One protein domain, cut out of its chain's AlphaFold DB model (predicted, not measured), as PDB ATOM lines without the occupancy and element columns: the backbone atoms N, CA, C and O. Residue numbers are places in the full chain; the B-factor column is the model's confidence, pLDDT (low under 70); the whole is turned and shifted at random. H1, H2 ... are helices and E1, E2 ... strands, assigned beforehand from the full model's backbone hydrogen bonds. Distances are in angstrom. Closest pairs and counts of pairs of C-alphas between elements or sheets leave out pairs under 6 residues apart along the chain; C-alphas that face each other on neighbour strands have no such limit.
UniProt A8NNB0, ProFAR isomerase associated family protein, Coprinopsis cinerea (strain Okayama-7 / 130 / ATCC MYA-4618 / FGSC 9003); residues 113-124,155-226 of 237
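This is residues 113 to 124 and 155 to 226 of the 237 residues of the protein "ProFAR isomerase associated family protein" of Coprinopsis cinerea (strain Okayama-7 / 130 / ATCC MYA-4618 / FGSC 9003) (UniProt A8NNB0). A twisted sheet of four strands has two helices, H1 and H2, crossing one of its faces, with no named helix over the other face. H2 covers the sheet near the start of E3, and its first residues reach past the E4 edge. The printed part has 84 residues, with elements in the order H1 H2 E1 E2 E3 E4; the sheet, E1 E2 E3 E4, is antiparallel and the class is mixed. The whole is compact, with a radius of gyration of the C-alphas of 13.5 A and spans of 36 by 35 by 21 A.

The strands are E1, residues 175 to 181, 18.4 A; E2, 185 to 191, 19.3 A; E3, 197 to 203, 20.3 A; and E4, 216 to 221, 14.5 A, ending at C-alpha 221 (22.849, 34.585, -7.101). H1, residues 115 to 123, 12.4 A, begins at C-alpha 115 (18.134, 47.629, -17.755). H2, residues 155 to 171, measures 24.3 A.

E1 to E4 form a meander, each strand the antiparallel neighbour of the one before, in three hairpins. Within hydrogen-bond range are N 177 and O 189, 2.8 A, between E1 and E2; N 200 and O 188, 2.8 A, between E2 and E3; and N 218 and O 199, 2.8 A, between E3 and E4. Edge strands E1 and E4 are apart. H1 and H2 are on the same face, in two layers, helices on one face of a sheet. H1, height 9.4 A over the sheet, runs across the strands at 83 degrees to E4 on the local plane; the closest C-alphas of H1 and E4 are those of His 122 and Phe 217, 5.1 A. H2, height 10.3 A, runs across at 78 degrees to E3 on the local plane; their closest C-alphas are those of Ile 169 and Gly 197, 6.5 A. H1 and H2 are close but not clearly touching, Leu 119 and Phe 166 having the closest C-alphas at 7.8 A. In both helices every O i to N i+4 pair is within hydrogen-bond range.

The C-alphas farthest apart, of Lys 210 and Glu 226, are 40.5 A apart. Residues 125 to 154 are not printed, a gap of 14.5 A between C-alphas 124 and 155. The link E3 to E4 is long. Residues 206 to 212 and 225 to 226 have pLDDT under 70.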
ATOM      1  N   PRO A 113      15.847  50.142 -11.011       84.62
ATOM      2  CA  PRO A 113      16.794  50.531 -12.047       84.62
ATOM      3  C   PRO A 113      16.325  50.075 -13.425       84.62
ATOM      4  O   PRO A 113      15.810  48.965 -13.597       84.62
ATOM      5  N   SER A 114      16.594  50.908 -14.423       89.12
ATOM      6  CA  SER A 114      16.511  50.519 -15.827       89.12
ATOM      7  C   SER A 114      17.493  49.384 -16.152       89.12
ATOM      8  O   SER A 114      18.469  49.121 -15.436       89.12
ATOM      9  N   VAL A 115      17.246  48.694 -17.267       86.00
ATOM     10  CA  VAL A 115      18.134  47.629 -17.755       86.00
ATOM     11  C   VAL A 115      19.517  48.202 -18.081       86.00
ATOM     12  O   VAL A 115      20.538  47.576 -17.794       86.00
ATOM     13  N   GLU A 116      19.555  49.419 -18.618       86.94
ATOM     14  CA  GLU A 116      20.764  50.165 -18.945       86.94
ATOM     15  C   GLU A 116      21.586  50.499 -17.695       86.94
ATOM     16  O   GLU A 116      22.802  50.301 -17.698       86.94
ATOM     17  N   GLU A 117      20.944  50.939 -16.609       84.62
ATOM     18  CA  GLU A 117      21.612  51.185 -15.324       84.62
ATOM     19  C   GLU A 117      22.166  49.895 -14.717       84.62
ATOM     20  O   GLU A 117      23.304  49.873 -14.239       84.62
ATOM     21  N   CYS A 118      21.410  48.797 -14.797       83.00
ATOM     22  CA  CYS A 118      21.870  47.484 -14.348       83.00
ATOM     23  C   CYS A 118      23.114  47.026 -15.122       83.00
ATOM     24  O   CYS A 118      24.074  46.531 -14.521       83.00
ATOM     25  N   LEU A 119      23.116  47.211 -16.447       85.81
ATOM     26  CA  LEU A 119      24.237  46.857 -17.315       85.81
ATOM     27  C   LEU A 119      25.452  47.752 -17.060       85.81
ATOM     28  O   LEU A 119      26.584  47.264 -17.026       85.81
ATOM     29  N   HIS A 120      25.232  49.053 -16.871       85.19
ATOM     30  CA  HIS A 120      26.294  49.993 -16.530       85.19
ATOM     31  C   HIS A 120      26.962  49.598 -15.208       85.19
ATOM     32  O   HIS A 120      28.181  49.437 -15.166       85.19
ATOM     33  N   ALA A 121      26.167  49.335 -14.168       79.94
ATOM     34  CA  ALA A 121      26.642  48.877 -12.864       79.94
ATOM     35  C   ALA A 121      27.375  47.525 -12.920       79.94
ATOM     36  O   ALA A 121      28.316  47.290 -12.160       79.94
ATOM     37  N   HIS A 122      26.948  46.627 -13.813       80.25
ATOM     38  CA  HIS A 122      27.624  45.352 -14.053       80.25
ATOM     39  C   HIS A 122      29.013  45.553 -14.680       80.25
ATOM     40  O   HIS A 122      29.971  44.897 -14.280       80.25
ATOM     41  N   ARG A 123      29.143  46.492 -15.625       83.19
ATOM     42  CA  ARG A 123      30.402  46.778 -16.336       83.19
ATOM     43  C   ARG A 123      31.375  47.660 -15.560       83.19
ATOM     44  O   ARG A 123      32.563  47.629 -15.855       83.19
ATOM     45  N   SER A 124      30.897  48.446 -14.599       76.00
ATOM     46  CA  SER A 124      31.722  49.374 -13.817       76.00
ATOM     47  C   SER A 124      32.476  48.715 -12.654       76.00
ATOM     48  O   SER A 124      33.045  49.422 -11.825       76.00
ATOM     49  N   VAL A 155      40.499  37.473 -19.758       86.06
ATOM     50  CA  VAL A 155      39.526  38.338 -19.057       86.06
ATOM     51  C   VAL A 155      38.477  38.913 -20.015       86.06
ATOM     52  O   VAL A 155      37.295  38.928 -19.690       86.06
ATOM     53  N   ALA A 156      38.872  39.287 -21.237       85.38
ATOM     54  CA  ALA A 156      37.944  39.751 -22.269       85.38
ATOM     55  C   ALA A 156      36.828  38.731 -22.571       85.38
ATOM     56  O   ALA A 156      35.652  39.088 -22.567       85.38
ATOM     57  N   LYS A 157      37.169  37.445 -22.734       84.56
ATOM     58  CA  LYS A 157      36.186  36.378 -22.986       84.56
ATOM     59  C   LYS A 157      35.320  36.082 -21.767       84.56
ATOM     60  O   LYS A 157      34.151  35.739 -21.916       84.56
ATOM     61  N   ILE A 158      35.883  36.195 -20.564       86.81
ATOM     62  CA  ILE A 158      35.120  36.046 -19.319       86.81
ATOM     63  C   ILE A 158      34.082  37.169 -19.216       86.81
ATOM     64  O   ILE A 158      32.914  36.894 -18.951       86.81
ATOM     65  N   ASN A 159      34.470  38.407 -19.521       88.44
ATOM     66  CA  ASN A 159      33.569  39.557 -19.520       88.44
ATOM     67  C   ASN A 159      32.476  39.437 -20.591       88.44
ATOM     68  O   ASN A 159      31.312  39.708 -20.309       88.44
ATOM     69  N   GLU A 160      32.813  38.982 -21.801       88.38
ATOM     70  CA  GLU A 160      31.823  38.691 -22.849       88.38
ATOM     71  C   GLU A 160      30.797  37.648 -22.388       88.38
ATOM     72  O   GLU A 160      29.591  37.846 -22.546       88.38
ATOM     73  N   ARG A 161      31.260  36.559 -21.757       87.19
ATOM     74  CA  ARG A 161      30.383  35.527 -21.184       87.19
ATOM     75  C   ARG A 161      29.516  36.075 -20.053       87.19
ATOM     76  O   ARG A 161      28.335  35.746 -19.997       87.19
ATOM     77  N   ALA A 162      30.059  36.929 -19.190       88.50
ATOM     78  CA  ALA A 162      29.302  37.568 -18.116       88.50
ATOM     79  C   ALA A 162      28.182  38.469 -18.665       88.50
ATOM     80  O   ALA A 162      27.054  38.409 -18.179       88.50
ATOM     81  N   VAL A 163      28.446  39.224 -19.737       90.31
ATOM     82  CA  VAL A 163      27.422  40.033 -20.422       90.31
ATOM     83  C   VAL A 163      26.368  39.150 -21.095       90.31
ATOM     84  O   VAL A 163      25.183  39.475 -21.051       90.31
ATOM     85  N   ALA A 164      26.754  38.021 -21.690       90.50
ATOM     86  CA  ALA A 164      25.785  37.069 -22.235       90.50
ATOM     87  C   ALA A 164      24.887  36.473 -21.132       90.50
ATOM     88  O   ALA A 164      23.674  36.369 -21.317       90.50
ATOM     89  N   LEU A 165      25.456  36.142 -19.967       90.88
ATOM     90  CA  LEU A 165      24.696  35.692 -18.795       90.88
ATOM     91  C   LEU A 165      23.755  36.776 -18.263       90.88
ATOM     92  O   LEU A 165      22.629  36.459 -17.884       90.88
ATOM     93  N   PHE A 166      24.185  38.040 -18.270       93.12
ATOM     94  CA  PHE A 166      23.330  39.167 -17.908       93.12
ATOM     95  C   PHE A 166      22.057  39.179 -18.764       93.12
ATOM     96  O   PHE A 166      20.957  39.144 -18.215       93.12
ATOM     97  N   TRP A 167      22.188  39.143 -20.093       93.81
ATOM     98  CA  TRP A 167      21.024  39.149 -20.987       93.81
ATOM     99  C   TRP A 167      20.164  37.900 -20.822       93.81
ATOM    100  O   TRP A 167      18.955  38.016 -20.664       93.81
ATOM    101  N   LYS A 168      20.790  36.721 -20.708       92.69
ATOM    102  CA  LYS A 168      20.087  35.457 -20.444       92.69
ATOM    103  C   LYS A 168      19.155  35.551 -19.229       92.69
ATOM    104  O   LYS A 168      18.039  35.047 -19.278       92.69
ATOM    105  N   ILE A 169      19.600  36.175 -18.137       93.12
ATOM    106  CA  ILE A 169      18.792  36.330 -16.917       93.12
ATOM    107  C   ILE A 169      17.754  37.442 -17.072       93.12
ATOM    108  O   ILE A 169      16.626  37.266 -16.619       93.12
ATOM    109  N   MET A 170      18.118  38.579 -17.673       92.25
ATOM    110  CA  MET A 170      17.199  39.710 -17.842       92.25
ATOM    111  C   MET A 170      16.022  39.360 -18.760       92.25
ATOM    112  O   MET A 170      14.892  39.742 -18.455       92.25
ATOM    113  N   ASP A 171      16.268  38.585 -19.817       93.06
ATOM    114  CA  ASP A 171      15.246  38.152 -20.774       93.06
ATOM    115  C   ASP A 171      14.340  37.056 -20.190       93.06
ATOM    116  O   ASP A 171      13.137  37.040 -20.440       93.06
ATOM    117  N   ALA A 172      14.896  36.162 -19.364       92.56
ATOM    118  CA  ALA A 172      14.163  35.076 -18.705       92.56
ATOM    119  C   ALA A 172      13.658  35.435 -17.291       92.56
ATOM    120  O   ALA A 172      13.275  34.549 -16.520       92.56
ATOM    121  N   ALA A 173      13.685  36.719 -16.917       93.25
ATOM    122  CA  ALA A 173      13.356  37.173 -15.573       93.25
ATOM    123  C   ALA A 173      11.897  36.848 -15.216       93.25
ATOM    124  O   ALA A 173      10.959  37.486 -15.693       93.25
ATOM    125  N   SER A 174      11.702  35.882 -14.318       93.69
ATOM    126  CA  SER A 174      10.384  35.513 -13.794       93.69
ATOM    127  C   SER A 174      10.045  36.252 -12.503       93.69
ATOM    128  O   SER A 174       8.886  36.295 -12.099       93.69
ATOM    129  N   TRP A 175      11.053  36.804 -11.824       92.44
ATOM    130  CA  TRP A 175      10.889  37.510 -10.561       92.44
ATOM    131  C   TRP A 175      11.855  38.686 -10.461       92.44
ATOM    132  O   TRP A 175      13.035  38.576 -10.792       92.44
ATOM    133  N   ARG A 176      11.343  39.821  -9.989       93.19
ATOM    134  CA  ARG A 176      12.109  41.039  -9.722       93.19
ATOM    135  C   ARG A 176      11.666  41.594  -8.386       93.19
ATOM    136  O   ARG A 176      10.469  41.626  -8.109       93.19
ATOM    137  N   ASN A 177      12.614  42.024  -7.570       92.69
ATOM    138  CA  ASN A 177      12.323  42.528  -6.241       92.69
ATOM    139  C   ASN A 177      13.223  43.700  -5.883       92.69
ATOM    140  O   ASN A 177      14.432  43.658  -6.102       92.69
ATOM    141  N   LEU A 178      12.612  44.709  -5.277       92.94
ATOM    142  CA  LEU A 178      13.264  45.890  -4.741       92.94
ATOM    143  C   LEU A 178      12.933  45.968  -3.249       92.94
ATOM    144  O   LEU A 178      11.766  46.078  -2.871       92.94
ATOM    145  N   HIS A 179      13.948  45.871  -2.393       89.56
ATOM    146  CA  HIS A 179      13.748  45.835  -0.946       89.56
ATOM    147  C   HIS A 179      14.901  46.485  -0.185       89.56
ATOM    148  O   HIS A 179      16.038  46.505  -0.642       89.56
ATOM    149  N   TRP A 180      14.601  46.993   1.007       88.69
ATOM    150  CA  TRP A 180      15.601  47.559   1.906       88.69
ATOM    151  C   TRP A 180      16.193  46.492   2.822       88.69
ATOM    152  O   TRP A 180      15.469  45.683   3.408       88.69
ATOM    153  N   LEU A 181      17.507  46.546   3.001       86.81
ATOM    154  CA  LEU A 181      18.215  45.919   4.107       86.81
ATOM    155  C   LEU A 181      18.412  46.930   5.251       86.81
ATOM    156  O   LEU A 181      18.327  48.147   5.040       86.81
ATOM    157  N   PRO A 182      18.715  46.452   6.472       83.88
ATOM    158  CA  PRO A 182      19.186  47.319   7.544       83.88
ATOM    159  C   PRO A 182      20.372  48.182   7.088       83.88
ATOM    160  O   PRO A 182      21.158  47.752   6.246       83.88
ATOM    161  N   HIS A 183      20.529  49.359   7.698       84.19
ATOM    162  CA  HIS A 183      21.561  50.357   7.362       84.19
ATOM    163  C   HIS A 183      21.351  51.092   6.029       84.19
ATOM    164  O   HIS A 183      22.317  51.539   5.430       84.19
ATOM    165  N   GLN A 184      20.096  51.260   5.592       87.25
ATOM    166  CA  GLN A 184      19.766  52.065   4.406       87.25
ATOM    167  C   GLN A 184      20.452  51.540   3.135       87.25
ATOM    168  O   GLN A 184      20.935  52.302   2.304       87.25
ATOM    169  N   VAL A 185      20.478  50.218   2.967       88.12
ATOM    170  CA  VAL A 185      20.947  49.603   1.725       88.12
ATOM    171  C   VAL A 185      19.736  49.149   0.923       88.12
ATOM    172  O   VAL A 185      19.018  48.242   1.345       88.12
ATOM    173  N   LEU A 186      19.501  49.778  -0.224       91.62
ATOM    174  CA  LEU A 186      18.458  49.372  -1.160       91.62
ATOM    175  C   LEU A 186      19.010  48.260  -2.050       91.62
ATOM    176  O   LEU A 186      20.092  48.396  -2.616       91.62
ATOM    177  N   VAL A 187      18.291  47.149  -2.167       92.62
ATOM    178  CA  VAL A 187      18.703  45.976  -2.941       92.62
ATOM    179  C   VAL A 187      17.703  45.716  -4.047       92.62
ATOM    180  O   VAL A 187      16.503  45.598  -3.800       92.62
ATOM    181  N   TYR A 188      18.230  45.558  -5.256       94.50
ATOM    182  CA  TYR A 188      17.488  45.095  -6.412       94.50
ATOM    183  C   TYR A 188      17.965  43.698  -6.788       94.50
ATOM    184  O   TYR A 188      19.163  43.451  -6.932       94.50
ATOM    185  N   GLU A 189      17.030  42.767  -6.921       94.44
ATOM    186  CA  GLU A 189      17.314  41.379  -7.250       94.44
ATOM    187  C   GLU A 189      16.406  40.909  -8.381       94.44
ATOM    188  O   GLU A 189      15.196  41.136  -8.365       94.44
ATOM    189  N   VAL A 190      17.003  40.234  -9.356       93.56
ATOM    190  CA  VAL A 190      16.312  39.647 -10.504       93.56
ATOM    191  C   VAL A 190      16.593  38.155 -10.506       93.56
ATOM    192  O   VAL A 190      17.751  37.762 -10.372       93.56
ATOM    193  N   ARG A 191      15.559  37.325 -10.658       94.31
ATOM    194  CA  ARG A 191      15.677  35.865 -10.739       94.31
ATOM    195  C   ARG A 191      14.906  35.281 -11.917       94.31
ATOM    196  O   ARG A 191      13.853  35.793 -12.304       94.31
ATOM    197  N   VAL A 192      15.431  34.175 -12.434       92.69
ATOM    198  CA  VAL A 192      14.755  33.274 -13.376       92.69
ATOM    199  C   VAL A 192      13.969  32.198 -12.623       92.69
ATOM    200  O   VAL A 192      14.087  32.065 -11.399       92.69
ATOM    201  N   ARG A 193      13.175  31.409 -13.351       90.19
ATOM    202  CA  ARG A 193      12.253  30.413 -12.782       90.19
ATOM    203  C   ARG A 193      12.975  29.336 -11.973       90.19
ATOM    204  O   ARG A 193      12.455  28.865 -10.968       90.19
ATOM    205  N   GLU A 194      14.183  28.983 -12.390       86.62
ATOM    206  CA  GLU A 194      15.068  28.012 -11.751       86.62
ATOM    207  C   GLU A 194      15.699  28.552 -10.456       86.62
ATOM    208  O   GLU A 194      16.372  27.815  -9.742       86.62
ATOM    209  N   GLY A 195      15.496  29.833 -10.137       87.25
ATOM    210  CA  GLY A 195      15.971  30.477  -8.915       87.25
ATOM    211  C   GLY A 195      17.334  31.153  -9.042       87.25
ATOM    212  O   GLY A 195      17.720  31.874  -8.125       87.25
ATOM    213  N   TYR A 196      18.049  30.987 -10.155       91.38
ATOM    214  CA  TYR A 196      19.278  31.735 -10.430       91.38
ATOM    215  C   TYR A 196      18.981  33.214 -10.687       91.38
ATOM    216  O   TYR A 196      17.887  33.565 -11.125       91.38
ATOM    217  N   GLY A 197      19.944  34.098 -10.442       94.44
ATOM    218  CA  GLY A 197      19.687  35.524 -10.568       94.44
ATOM    219  C   GLY A 197      20.902  36.430 -10.494       94.44
ATOM    220  O   GLY A 197      22.047  35.988 -10.551       94.44
ATOM    221  N   MET A 198      20.618  37.719 -10.356       94.88
ATOM    222  CA  MET A 198      21.585  38.802 -10.208       94.88
ATOM    223  C   MET A 198      21.130  39.769  -9.125       94.88
ATOM    224  O   MET A 198      19.928  39.963  -8.922       94.88
ATOM    225  N   ARG A 199      22.098  40.393  -8.450       95.19
ATOM    226  CA  ARG A 199      21.839  41.351  -7.376       95.19
ATOM    227  C   ARG A 199      22.618  42.645  -7.571       95.19
ATOM    228  O   ARG A 199      23.816  42.624  -7.852       95.19
ATOM    229  N   TRP A 200      21.946  43.760  -7.309       95.06
ATOM    230  CA  TRP A 200      22.523  45.094  -7.199       95.06
ATOM    231  C   TRP A 200      22.161  45.712  -5.854       95.06
ATOM    232  O   TRP A 200      21.166  45.342  -5.231       95.06
ATOM    233  N   SER A 201      22.964  46.674  -5.408       92.25
ATOM    234  CA  SER A 201      22.639  47.471  -4.228       92.25
ATOM    235  C   SER A 201      22.993  48.939  -4.403       92.25
ATOM    236  O   SER A 201      23.995  49.242  -5.049       92.25
ATOM    237  N   GLN A 202      22.280  49.801  -3.695       91.12
ATOM    238  CA  GLN A 202      22.651  51.180  -3.417       91.12
ATOM    239  C   GLN A 202      22.833  51.360  -1.911       91.12
ATOM    240  O   GLN A 202      21.967  50.959  -1.134       91.12
ATOM    241  N   ASP A 203      23.946  51.962  -1.502       87.62
ATOM    242  CA  ASP A 203      24.167  52.369  -0.113       87.62
ATOM    243  C   ASP A 203      23.733  53.829   0.053       87.62
ATOM    244  O   ASP A 203      24.354  54.731  -0.509       87.62
ATOM    245  N   HIS A 204      22.644  54.045   0.791       82.81
ATOM    246  CA  HIS A 204      22.101  55.371   1.099       82.81
ATOM    247  C   HIS A 204      22.584  55.903   2.457       82.81
ATOM    248  O   HIS A 204      22.289  57.043   2.801       82.81
ATOM    249  N   GLY A 205      23.330  55.106   3.231       71.12
ATOM    250  CA  GLY A 205      23.816  55.477   4.562       71.12
ATOM    251  C   GLY A 205      25.155  56.218   4.563       71.12
ATOM    252  O   GLY A 205      25.576  56.720   5.609       71.12
ATOM    253  N   SER A 206      25.843  56.287   3.420       66.88
ATOM    254  CA  SER A 206      27.143  56.951   3.316       66.88
ATOM    255  C   SER A 206      27.000  58.481   3.283       66.88
ATOM    256  O   SER A 206      26.263  59.004   2.445       66.88
ATOM    257  N   PRO A 207      27.751  59.233   4.114       59.41
ATOM    258  CA  PRO A 207      27.757  60.698   4.079       59.41
ATOM    259  C   PRO A 207      28.320  61.272   2.767       59.41
ATOM    260  O   PRO A 207      28.121  62.452   2.487       59.41
ATOM    261  N   ASP A 208      28.995  60.445   1.961       61.28
ATOM    262  CA  ASP A 208      29.563  60.812   0.660       61.28
ATOM    263  C   ASP A 208      28.618  60.512  -0.521       61.28
ATOM    264  O   ASP A 208      28.977  60.752  -1.679       61.28
ATOM    265  N   ALA A 209      27.415  59.983  -0.255       56.34
ATOM    266  CA  ALA A 209      26.394  59.745  -1.270       56.34
ATOM    267  C   ALA A 209      25.845  61.089  -1.776       56.34
ATOM    268  O   ALA A 209      24.863  61.628  -1.269       56.34
ATOM    269  N   LYS A 210      26.520  61.660  -2.781       55.56
ATOM    270  CA  LYS A 210      25.956  62.725  -3.620       55.56
ATOM    271  C   LYS A 210      24.598  62.276  -4.164       55.56
ATOM    272  O   LYS A 210      24.400  61.081  -4.364       55.56
ATOM    273  N   ASP A 211      23.717  63.251  -4.395       59.62
ATOM    274  CA  ASP A 211      22.352  63.111  -4.915       59.62
ATOM    275  C   ASP A 211      22.150  61.814  -5.728       59.62
ATOM    276  O   ASP A 211      22.603  61.706  -6.863       59.62
ATOM    277  N   SER A 212      21.462  60.838  -5.124       65.19
ATOM    278  CA  SER A 212      21.193  59.480  -5.638       65.19
ATOM    279  C   SER A 212      22.418  58.541  -5.724       65.19
ATOM    280  O   SER A 212      23.209  58.626  -6.668       65.19
ATOM    281  N   PRO A 213      22.576  57.579  -4.791       74.81
ATOM    282  CA  PRO A 213      23.664  56.602  -4.852       74.81
ATOM    283  C   PRO A 213      23.578  55.734  -6.115       74.81
ATOM    284  O   PRO A 213      22.511  55.269  -6.506       74.81
ATOM    285  N   LEU A 214      24.718  55.479  -6.762       84.94
ATOM    286  CA  LEU A 214      24.772  54.626  -7.953       84.94
ATOM    287  C   LEU A 214      24.520  53.158  -7.595       84.94
ATOM    288  O   LEU A 214      24.990  52.661  -6.569       84.94
ATOM    289  N   TRP A 215      23.819  52.442  -8.475       88.69
ATOM    290  CA  TRP A 215      23.683  50.992  -8.367       88.69
ATOM    291  C   TRP A 215      25.046  50.313  -8.505       88.69
ATOM    292  O   TRP A 215      25.797  50.570  -9.443       88.69
ATOM    293  N   VAL A 216      25.344  49.403  -7.582       90.56
ATOM    294  CA  VAL A 216      26.558  48.583  -7.596       90.56
ATOM    295  C   VAL A 216      26.160  47.131  -7.802       90.56
ATOM    296  O   VAL A 216      25.397  46.579  -7.008       90.56
ATOM    297  N   PHE A 217      26.685  46.499  -8.854       92.12
ATOM    298  CA  PHE A 217      26.513  45.063  -9.060       92.12
ATOM    299  C   PHE A 217      27.199  44.282  -7.933       92.12
ATOM    300  O   PHE A 217      28.348  44.547  -7.583       92.12
ATOM    301  N   ARG A 218      26.485  43.337  -7.324       92.62
ATOM    302  CA  ARG A 218      26.994  42.518  -6.213       92.62
ATOM    303  C   ARG A 218      27.340  41.099  -6.626       92.62
ATOM    304  O   ARG A 218      28.061  40.435  -5.892       92.62
ATOM    305  N   GLY A 219      26.848  40.652  -7.777       91.31
ATOM    306  CA  GLY A 219      27.159  39.340  -8.321       91.31
ATOM    307  C   GLY A 219      25.931  38.558  -8.763       91.31
ATOM    308  O   GLY A 219      24.785  39.014  -8.677       91.31
ATOM    309  N   PHE A 220      26.216  37.352  -9.237       90.88
ATOM    310  CA  PHE A 220      25.223  36.336  -9.553       90.88
ATOM    311  C   PHE A 220      24.755  35.634  -8.274       90.88
ATOM    312  O   PHE A 220      25.498  35.519  -7.300       90.88
ATOM    313  N   VAL A 221      23.503  35.184  -8.268       90.00
ATOM    314  CA  VAL A 221      22.849  34.585  -7.101       90.00
ATOM    315  C   VAL A 221      22.349  33.195  -7.459       90.00
ATOM    316  O   VAL A 221      21.667  33.021  -8.466       90.00
ATOM    317  N   GLU A 222      22.668  32.207  -6.630       87.81
ATOM    318  CA  GLU A 222      22.189  30.837  -6.804       87.81
ATOM    319  C   GLU A 222      20.770  30.637  -6.227       87.81
ATOM    320  O   GLU A 222      20.299  31.448  -5.411       87.81
ATOM    321  N   PRO A 223      20.057  29.576  -6.651       85.25
ATOM    322  CA  PRO A 223      18.795  29.180  -6.054       85.25
ATOM    323  C   PRO A 223      18.976  28.927  -4.561       85.25
ATOM    324  O   PRO A 223      20.036  28.502  -4.099       85.25
ATOM    325  N   MET A 224      17.924  29.183  -3.790       74.75
ATOM    326  CA  MET A 224      17.940  28.854  -2.371       74.75
ATOM    327  C   MET A 224      18.072  27.337  -2.213       74.75
ATOM    328  O   MET A 224      17.223  26.583  -2.682       74.75
ATOM    329  N   MET A 225      19.144  26.893  -1.563       69.06
ATOM    330  CA  MET A 225      19.334  25.486  -1.230       69.06
ATOM    331  C   MET A 225      18.473  25.134  -0.016       69.06
ATOM    332  O   MET A 225      18.540  25.815   1.015       69.06
ATOM    333  N   GLU A 226      17.688  24.062  -0.118       64.94
ATOM    334  CA  GLU A 226      16.979  23.496   1.032       64.94
ATOM    335  C   GLU A 226      18.017  23.122   2.109       64.94
ATOM    336  O   GLU A 226      19.006  22.451   1.824       64.94
TER     337      GLU A 226